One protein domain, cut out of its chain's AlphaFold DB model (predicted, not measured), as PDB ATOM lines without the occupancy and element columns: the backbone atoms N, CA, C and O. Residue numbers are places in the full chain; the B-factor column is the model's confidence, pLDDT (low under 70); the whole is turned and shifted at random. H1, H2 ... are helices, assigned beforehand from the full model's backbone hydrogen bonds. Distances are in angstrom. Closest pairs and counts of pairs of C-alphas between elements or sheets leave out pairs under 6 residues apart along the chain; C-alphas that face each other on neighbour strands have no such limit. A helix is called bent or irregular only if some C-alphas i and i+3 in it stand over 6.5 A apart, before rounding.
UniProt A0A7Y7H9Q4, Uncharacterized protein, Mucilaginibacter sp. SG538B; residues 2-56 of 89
ATOM      1  N   ASN A   2     163.353 170.860 205.505       71.69
ATOM      2  CA  ASN A   2     162.890 171.773 206.564       71.69
ATOM      3  C   ASN A   2     161.355 171.715 206.653       71.69
ATOM      4  O   ASN A   2     160.690 171.768 205.620       71.69
ATOM      5  N   ARG A   3     160.792 171.696 207.871       74.44
ATOM      6  CA  ARG A   3     159.338 171.786 208.120       74.44
ATOM      7  C   ARG A   3     158.661 172.913 207.330       74.44
ATOM      8  O   ARG A   3     157.560 172.732 206.830       74.44
ATOM      9  N   ARG A   4     159.335 174.056 207.147       77.94
ATOM     10  CA  ARG A   4     158.811 175.187 206.358       77.94
ATOM     11  C   ARG A   4     158.617 174.841 204.876       77.94
ATOM     12  O   ARG A   4     157.644 175.287 204.281       77.94
ATOM     13  N   SER A   5     159.513 174.046 204.294       74.69
ATOM     14  CA  SER A   5     159.412 173.610 202.897       74.69
ATOM     15  C   SER A   5     158.239 172.654 202.698       74.69
ATOM     16  O   SER A   5     157.493 172.810 201.740       74.69
ATOM     17  N   VAL A   6     158.021 171.746 203.655       73.19
ATOM     18  CA  VAL A   6     156.887 170.810 203.646       73.19
ATOM     19  C   VAL A   6     155.553 171.564 203.650       73.19
ATOM     20  O   VAL A   6     154.701 171.302 202.809       73.19
ATOM     21  N   TYR A   7     155.391 172.566 204.522       77.69
ATOM     22  CA  TYR A   7     154.170 173.386 204.547       77.69
ATOM     23  C   TYR A   7     153.945 174.188 203.263       77.69
ATOM     24  O   TYR A   7     152.806 174.368 202.841       77.69
ATOM     25  N   ASN A   8     155.015 174.657 202.621       78.44
ATOM     26  CA  ASN A   8     154.890 175.354 201.345       78.44
ATOM     27  C   ASN A   8     154.379 174.425 200.235       78.44
ATOM     28  O   ASN A   8     153.599 174.878 199.401       78.44
ATOM     29  N   TRP A   9     154.763 173.146 200.239       81.44
ATOM     30  CA  TRP A   9     154.291 172.167 199.254       81.44
ATOM     31  C   TRP A   9     152.801 171.862 199.386       81.44
ATOM     32  O   TRP A   9     152.127 171.743 198.371       81.44
ATOM     33  N   PHE A  10     152.257 171.843 200.606       76.75
ATOM     34  CA  PHE A  10     150.812 171.677 200.810       76.75
ATOM     35  C   PHE A  10     149.971 172.805 200.196       76.75
ATOM     36  O   PHE A  10     148.820 172.586 199.832       76.75
ATOM     37  N   ASN A  11     150.544 174.003 200.048       81.38
ATOM     38  CA  ASN A  11     149.873 175.145 199.424       81.38
ATOM     39  C   ASN A  11     150.088 175.218 197.901       81.38
ATOM     40  O   ASN A  11     149.560 176.119 197.247       81.38
ATOM     41  N   GLN A  12     150.875 174.309 197.318       82.81
ATOM     42  CA  GLN A  12     151.131 174.266 195.883       82.81
ATOM     43  C   GLN A  12     150.200 173.265 195.204       82.81
ATOM     44  O   GLN A  12     150.222 172.075 195.492       82.81
ATOM     45  N   LYS A  13     149.412 173.746 194.235       79.00
ATOM     46  CA  LYS A  13     148.533 172.890 193.419       79.00
ATOM     47  C   LYS A  13     149.312 171.880 192.564       79.00
ATOM     48  O   LYS A  13     148.779 170.832 192.222       79.00
ATOM     49  N   TYR A  14     150.551 172.210 192.207       82.50
ATOM     50  CA  TYR A  14     151.425 171.375 191.391       82.50
ATOM     51  C   TYR A  14     152.731 171.144 192.137       82.50
ATOM     52  O   TYR A  14     153.412 172.101 192.508       82.50
ATOM     53  N   LEU A  15     153.077 169.876 192.329       85.88
ATOM     54  CA  LEU A  15     154.311 169.450 192.968       85.88
ATOM     55  C   LEU A  15     155.146 168.659 191.961       85.88
ATOM     56  O   LEU A  15     154.603 167.958 191.107       85.88
ATOM     57  N   LYS A  16     156.472 168.793 192.029       88.44
ATOM     58  CA  LYS A  16     157.364 168.036 191.146       88.44
ATOM     59  C   LYS A  16     157.265 166.545 191.461       88.44
ATOM     60  O   LYS A  16     157.256 166.169 192.631       88.44
ATOM     61  N   GLN A  17     157.281 165.724 190.416       89.31
ATOM     62  CA  GLN A  17     157.231 164.264 190.514       89.31
ATOM     63  C   GLN A  17     158.302 163.702 191.467       89.31
ATOM     64  O   GLN A  17     157.997 162.864 192.306       89.31
ATOM     65  N   GLU A  18     159.526 164.230 191.412       88.12
ATOM     66  CA  GLU A  18     160.632 163.853 192.308       88.12
ATOM     67  C   GLU A  18     160.276 164.026 193.794       88.12
ATOM     68  O   GLU A  18     160.557 163.155 194.608       88.12
ATOM     69  N   ILE A  19     159.594 165.120 194.150       87.69
ATOM     70  CA  ILE A  19     159.212 165.398 195.540       87.69
ATOM     71  C   ILE A  19     158.115 164.427 195.992       87.69
ATOM     72  O   ILE A  19     158.139 163.956 197.125       87.69
ATOM     73  N   ILE A  20     157.159 164.104 195.115       87.88
ATOM     74  CA  ILE A  20     156.104 163.122 195.412       87.88
ATOM     75  C   ILE A  20     156.723 161.736 195.645       87.88
ATOM     76  O   ILE A  20     156.336 161.046 196.586       87.88
ATOM     77  N   HIS A  21     157.718 161.355 194.839       88.38
ATOM     78  CA  HIS A  21     158.459 160.102 195.010       88.38
ATOM     79  C   HIS A  21     159.210 160.053 196.343       88.38
ATOM     80  O   HIS A  21     159.044 159.095 197.096       88.38
ATOM     81  N   GLU A  22     159.952 161.110 196.687       85.62
ATOM     82  CA  GLU A  22     160.642 161.212 197.979       85.62
ATOM     83  C   GLU A  22     159.672 161.136 199.165       85.62
ATOM     84  O   GLU A  22     159.959 160.456 200.151       85.62
ATOM     85  N   ILE A  23     158.513 161.802 199.076       86.06
ATOM     86  CA  ILE A  23     157.466 161.718 200.103       86.06
ATOM     87  C   ILE A  23     156.958 160.282 200.213       86.06
ATOM     88  O   ILE A  23     156.851 159.786 201.330       86.06
ATOM     89  N   GLY A  24     156.678 159.617 199.087       86.19
ATOM     90  CA  GLY A  24     156.208 158.231 199.059       86.19
ATOM     91  C   GLY A  24     157.184 157.284 199.747       86.19
ATOM     92  O   GLY A  24     156.787 156.524 200.624       86.19
ATOM     93  N   ILE A  25     158.482 157.414 199.457       85.38
ATOM     94  CA  ILE A  25     159.528 156.654 200.157       85.38
ATOM     95  C   ILE A  25     159.514 156.968 201.658       85.38
ATOM     96  O   ILE A  25     159.502 156.050 202.476       85.38
ATOM     97  N   LEU A  26     159.480 158.252 202.026       82.56
ATOM     98  CA  LEU A  26     159.538 158.694 203.420       82.56
ATOM     99  C   LEU A  26     158.376 158.156 204.266       82.56
ATOM    100  O   LEU A  26     158.585 157.785 205.418       82.56
ATOM    101  N   ILE A  27     157.160 158.126 203.718       83.75
ATOM    102  CA  ILE A  27     155.964 157.633 204.424       83.75
ATOM    103  C   ILE A  27     155.685 156.148 204.161       83.75
ATOM    104  O   ILE A  27     154.666 155.628 204.608       83.75
ATOM    105  N   SER A  28     156.580 155.466 203.442       84.12
ATOM    106  CA  SER A  28     156.418 154.082 202.999       84.12
ATOM    107  C   SER A  28     155.127 153.806 202.210       84.12
ATOM    108  O   SER A  28     154.495 152.764 202.377       84.12
ATOM    109  N   HIS A  29     154.736 154.746 201.347       85.38
ATOM    110  CA  HIS A  29     153.542 154.674 200.503       85.38
ATOM    111  C   HIS A  29     153.904 154.633 199.018       85.38
ATOM    112  O   HIS A  29     154.806 155.333 198.558       85.38
ATOM    113  N   ASP A  30     153.162 153.827 198.266       86.94
ATOM    114  CA  ASP A  30     153.310 153.677 196.820       86.94
ATOM    115  C   ASP A  30     152.270 154.538 196.098       86.94
ATOM    116  O   ASP A  30     151.089 154.201 196.067       86.94
ATOM    117  N   PHE A  31     152.734 155.630 195.493       91.00
ATOM    118  CA  PHE A  31     151.890 156.573 194.758       91.00
ATOM    119  C   PHE A  31     151.556 156.139 193.320       91.00
ATOM    120  O   PHE A  31     150.902 156.885 192.589       91.00
ATOM    121  N   SER A  32     152.005 154.962 192.870       90.31
ATOM    122  CA  SER A  32     151.701 154.466 191.518       90.31
ATOM    123  C   SER A  32     150.234 154.085 191.319       90.31
ATOM    124  O   SER A  32     149.774 154.013 190.181       90.31
ATOM    125  N   ALA A  33     149.484 153.874 192.406       88.12
ATOM    126  CA  ALA A  33     148.045 153.649 192.342       88.12
ATOM    127  C   ALA A  33     147.268 154.951 192.079       88.12
ATOM    128  O   ALA A  33     146.305 154.944 191.315       88.12
ATOM    129  N   GLU A  34     147.682 156.061 192.696       90.38
ATOM    130  CA  GLU A  34     147.035 157.369 192.556       90.38
ATOM    131  C   GLU A  34     147.514 158.148 191.328       90.38
ATOM    132  O   GLU A  34     146.725 158.881 190.733       90.38
ATOM    133  N   PHE A  35     148.780 157.983 190.937       89.25
ATOM    134  CA  PHE A  35     149.382 158.657 189.784       89.25
ATOM    135  C   PHE A  35     150.038 157.650 188.822       89.25
ATOM    136  O   PHE A  35     151.263 157.664 188.648       89.25
ATOM    137  N   PRO A  36     149.253 156.766 188.179       87.88
ATOM    138  CA  PRO A  36     149.776 155.735 187.281       87.88
ATOM    139  C   PRO A  36     150.444 156.308 186.022       87.88
ATOM    140  O   PRO A  36     151.274 155.639 185.405       87.88
ATOM    141  N   GLU A  37     150.113 157.543 185.622       90.50
ATOM    142  CA  GLU A  37     150.801 158.239 184.529       90.50
ATOM    143  C   GLU A  37     152.189 158.773 184.914       90.50
ATOM    144  O   GLU A  37     153.020 158.994 184.031       90.50
ATOM    145  N   LEU A  38     152.446 158.975 186.210       85.88
ATOM    146  CA  LEU A  38     153.717 159.495 186.716       85.88
ATOM    147  C   LEU A  38     154.622 158.382 187.241       85.88
ATOM    148  O   LEU A  38     155.831 158.439 187.030       85.88
ATOM    149  N   PHE A  39     154.061 157.371 187.906       89.31
ATOM    150  CA  PHE A  39     154.840 156.340 188.581       89.31
ATOM    151  C   PHE A  39     154.412 154.932 188.206       89.31
ATOM    152  O   PHE A  39     153.247 154.637 187.946       89.31
ATOM    153  N   ARG A  40     155.381 154.026 188.274       88.56
ATOM    154  CA  ARG A  40     155.174 152.584 188.217       88.56
ATOM    155  C   ARG A  40     155.471 151.978 189.576       88.56
ATOM    156  O   ARG A  40     156.323 152.453 190.317       88.56
ATOM    157  N   LYS A  41     154.843 150.838 189.858       83.50
ATOM    158  CA  LYS A  41     155.084 150.067 191.086       83.50
ATOM    159  C   LYS A  41     156.570 149.740 191.311       83.50
ATOM    160  O   LYS A  41     157.047 149.702 192.443       83.50
ATOM    161  N   SER A  42     157.323 149.542 190.226       83.69
ATOM    162  CA  SER A  42     158.775 149.326 190.259       83.69
ATOM    163  C   SER A  42     159.546 150.463 190.925       83.69
ATOM    164  O   SER A  42     160.567 150.204 191.560       83.69
ATOM    165  N   ASP A  43     159.049 151.694 190.812       82.75
ATOM    166  CA  ASP A  43     159.742 152.907 191.251       82.75
ATOM    167  C   ASP A  43     159.777 153.010 192.783       82.75
ATOM    168  O   ASP A  43     160.643 153.680 193.345       82.75
ATOM    169  N   PHE A  44     158.869 152.300 193.458       81.94
ATOM    170  CA  PHE A  44     158.783 152.224 194.914       81.94
ATOM    171  C   PHE A  44     159.267 150.876 195.476       81.94
ATOM    172  O   PHE A  44     159.709 150.813 196.619       81.94
ATOM    173  N   MET A  45     159.261 149.787 194.695       73.44
ATOM    174  CA  MET A  45     159.681 148.462 195.189       73.44
ATOM    175  C   MET A  45     161.160 148.391 195.601       73.44
ATOM    176  O   MET A  45     161.481 147.730 196.587       73.44
ATOM    177  N   GLN A  46     162.066 149.049 194.869       64.88
ATOM    178  CA  GLN A  46     163.504 148.972 195.160       64.88
ATOM    179  C   GLN A  46     163.904 149.790 196.394       64.88
ATOM    180  O   GLN A  46     164.844 149.433 197.099       64.88
ATOM    181  N   THR A  47     163.181 150.876 196.662       61.66
ATOM    182  CA  THR A  47     163.450 151.783 197.778       61.66
ATOM    183  C   THR A  47     162.756 151.296 199.044       61.66
ATOM    184  O   THR A  47     163.427 151.098 200.053       61.66
ATOM    185  N   LEU A  48     161.462 150.966 198.996       59.31
ATOM    186  CA  LEU A  48     160.697 150.512 200.167       59.31
ATOM    187  C   LEU A  48     161.226 149.208 200.788       59.31
ATOM    188  O   LEU A  48     161.136 149.029 202.001       59.31
ATOM    189  N   GLY A  49     161.842 148.324 199.993       55.03
ATOM    190  CA  GLY A  49     162.452 147.084 200.490       55.03
ATOM    191  C   GLY A  49     163.622 147.291 201.466       55.03
ATOM    192  O   GLY A  49     163.934 146.377 202.226       55.03
ATOM    193  N   GLY A  50     164.248 148.476 201.477       53.16
ATOM    194  CA  GLY A  50     165.345 148.831 202.387       53.16
ATOM    195  C   GLY A  50     164.936 149.670 203.606       53.16
ATOM    196  O   GLY A  50     165.679 149.706 204.581       53.16
ATOM    197  N   PHE A  51     163.763 150.316 203.588       50.75
ATOM    198  CA  PHE A  51     163.302 151.218 204.660       50.75
ATOM    199  C   PHE A  51     162.487 150.526 205.762       50.75
ATOM    200  O   PHE A  51     162.107 151.162 206.745       50.75
ATOM    201  N   HIS A  52     162.255 149.215 205.665       47.66
ATOM    202  CA  HIS A  52     161.499 148.479 206.683       47.66
ATOM    203  C   HIS A  52     162.182 148.405 208.067       47.66
ATOM    204  O   HIS A  52     161.566 147.901 209.004       47.66
ATOM    205  N   SER A  53     163.405 148.925 208.235       48.66
ATOM    206  CA  SER A  53     164.094 148.984 209.534       48.66
ATOM    207  C   SER A  53     163.818 150.246 210.360       48.66
ATOM    208  O   SER A  53     164.182 150.259 211.531       48.66
ATOM    209  N   ASP A  54     163.180 151.274 209.789       47.97
ATOM    210  CA  ASP A  54     162.981 152.582 210.444       47.97
ATOM    211  C   ASP A  54     161.523 152.844 210.853       47.97
ATOM    212  O   ASP A  54     161.126 153.982 211.120       47.97
ATOM    213  N   TYR A  55     160.711 151.787 211.001       51.66
ATOM    214  CA  TYR A  55     159.594 151.906 211.936       51.66
ATOM    215  C   TYR A  55     160.193 152.330 213.278       51.66
ATOM    216  O   TYR A  55     161.150 151.686 213.722       51.66
ATOM    217  N   PRO A  56     159.677 153.392 213.929       50.09
ATOM    218  CA  PRO A  56     160.107 153.709 215.271       50.09
ATOM    219  C   PRO A  56     159.942 152.416 216.062       50.09
ATOM    220  O   PRO A  56     158.821 151.914 216.172       50.09
TER     221      PRO A  56
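This is residues 2 to 56 of the 89 residues of an uncharacterized protein of Mucilaginibacter sp. SG538B (UniProt A0A7Y7H9Q4). Helices H2 and H3 run side by side the same way, joined by a long loop that folds back from the end of H2 to the start of H3; H2 is the middle of a flat row of three short helices, with H1 set off across a gap beyond it. The row is open on the H1 side, where residues 10 to 16 stand free as they lead from H1 to H2. The printed part has 55 residues with three named helices, in the order H1, H2, H3, and no named strand; its class is all helix, and 28 of the 55 residues are in the helices. The whole is only just compact, close to loose, with a radius of gyration of the C-alphas of 12.1 A, and it is flat, spanning 31 by 30 by 14 A.

H2, residues 17 to 26, measures 14.2 A from its first to its last C-alpha, starting at C-alpha 17 at (157.231, 164.264, 190.514). H3, residues 42 to 51, also has 10 residues and measures 15.2 A, ending at C-alpha 51 at (163.302, 151.218, 204.660). H3 is irregular, but only just: C-alphas 43 and 46 are 6.7 A apart, against about 5 A in a regular helix, and its line is a rough one. H1, residues 3 to 10, measures 11.2 A and begins at C-alpha 3 at (159.338, 171.786, 208.120).

H2 and H3 touch, with 5 pairs of C-alphas within 8 A. Their closest C-alphas are those of Ile 25 and Leu 48, 6.3 A apart. They run the same way at a shallow tilt of 33 degrees, only just short of steep, with their centres 11.6 A apart. H1 touches no helix: it is apart from H2 and apart from H3. In H1 and H2 every O i to N i+4 pair is within hydrogen-bond range. In H3 this holds for 2 of 6 such pairs, and 4 of 7 O i to N i+3 pairs are within range.

The two C-alphas farthest apart are those of Lys 13 and Ser 53, 32.8 A. The C-alphas of Asn 2 and Pro 56, the first and last printed, are 20.2 A apart. The printed part has no cut. The link from H1 to H2, 6 residues, is short; the link from H2 to H3, residues 27 to 41, is long, and its C-alphas lie 7 to 15 A from the mean of all C-alphas. The mean pLDDT of the printed part is 77.8, and the model's confidence is low, under 70, at residues 46 to 56, of which 46 to 51 belong to H3.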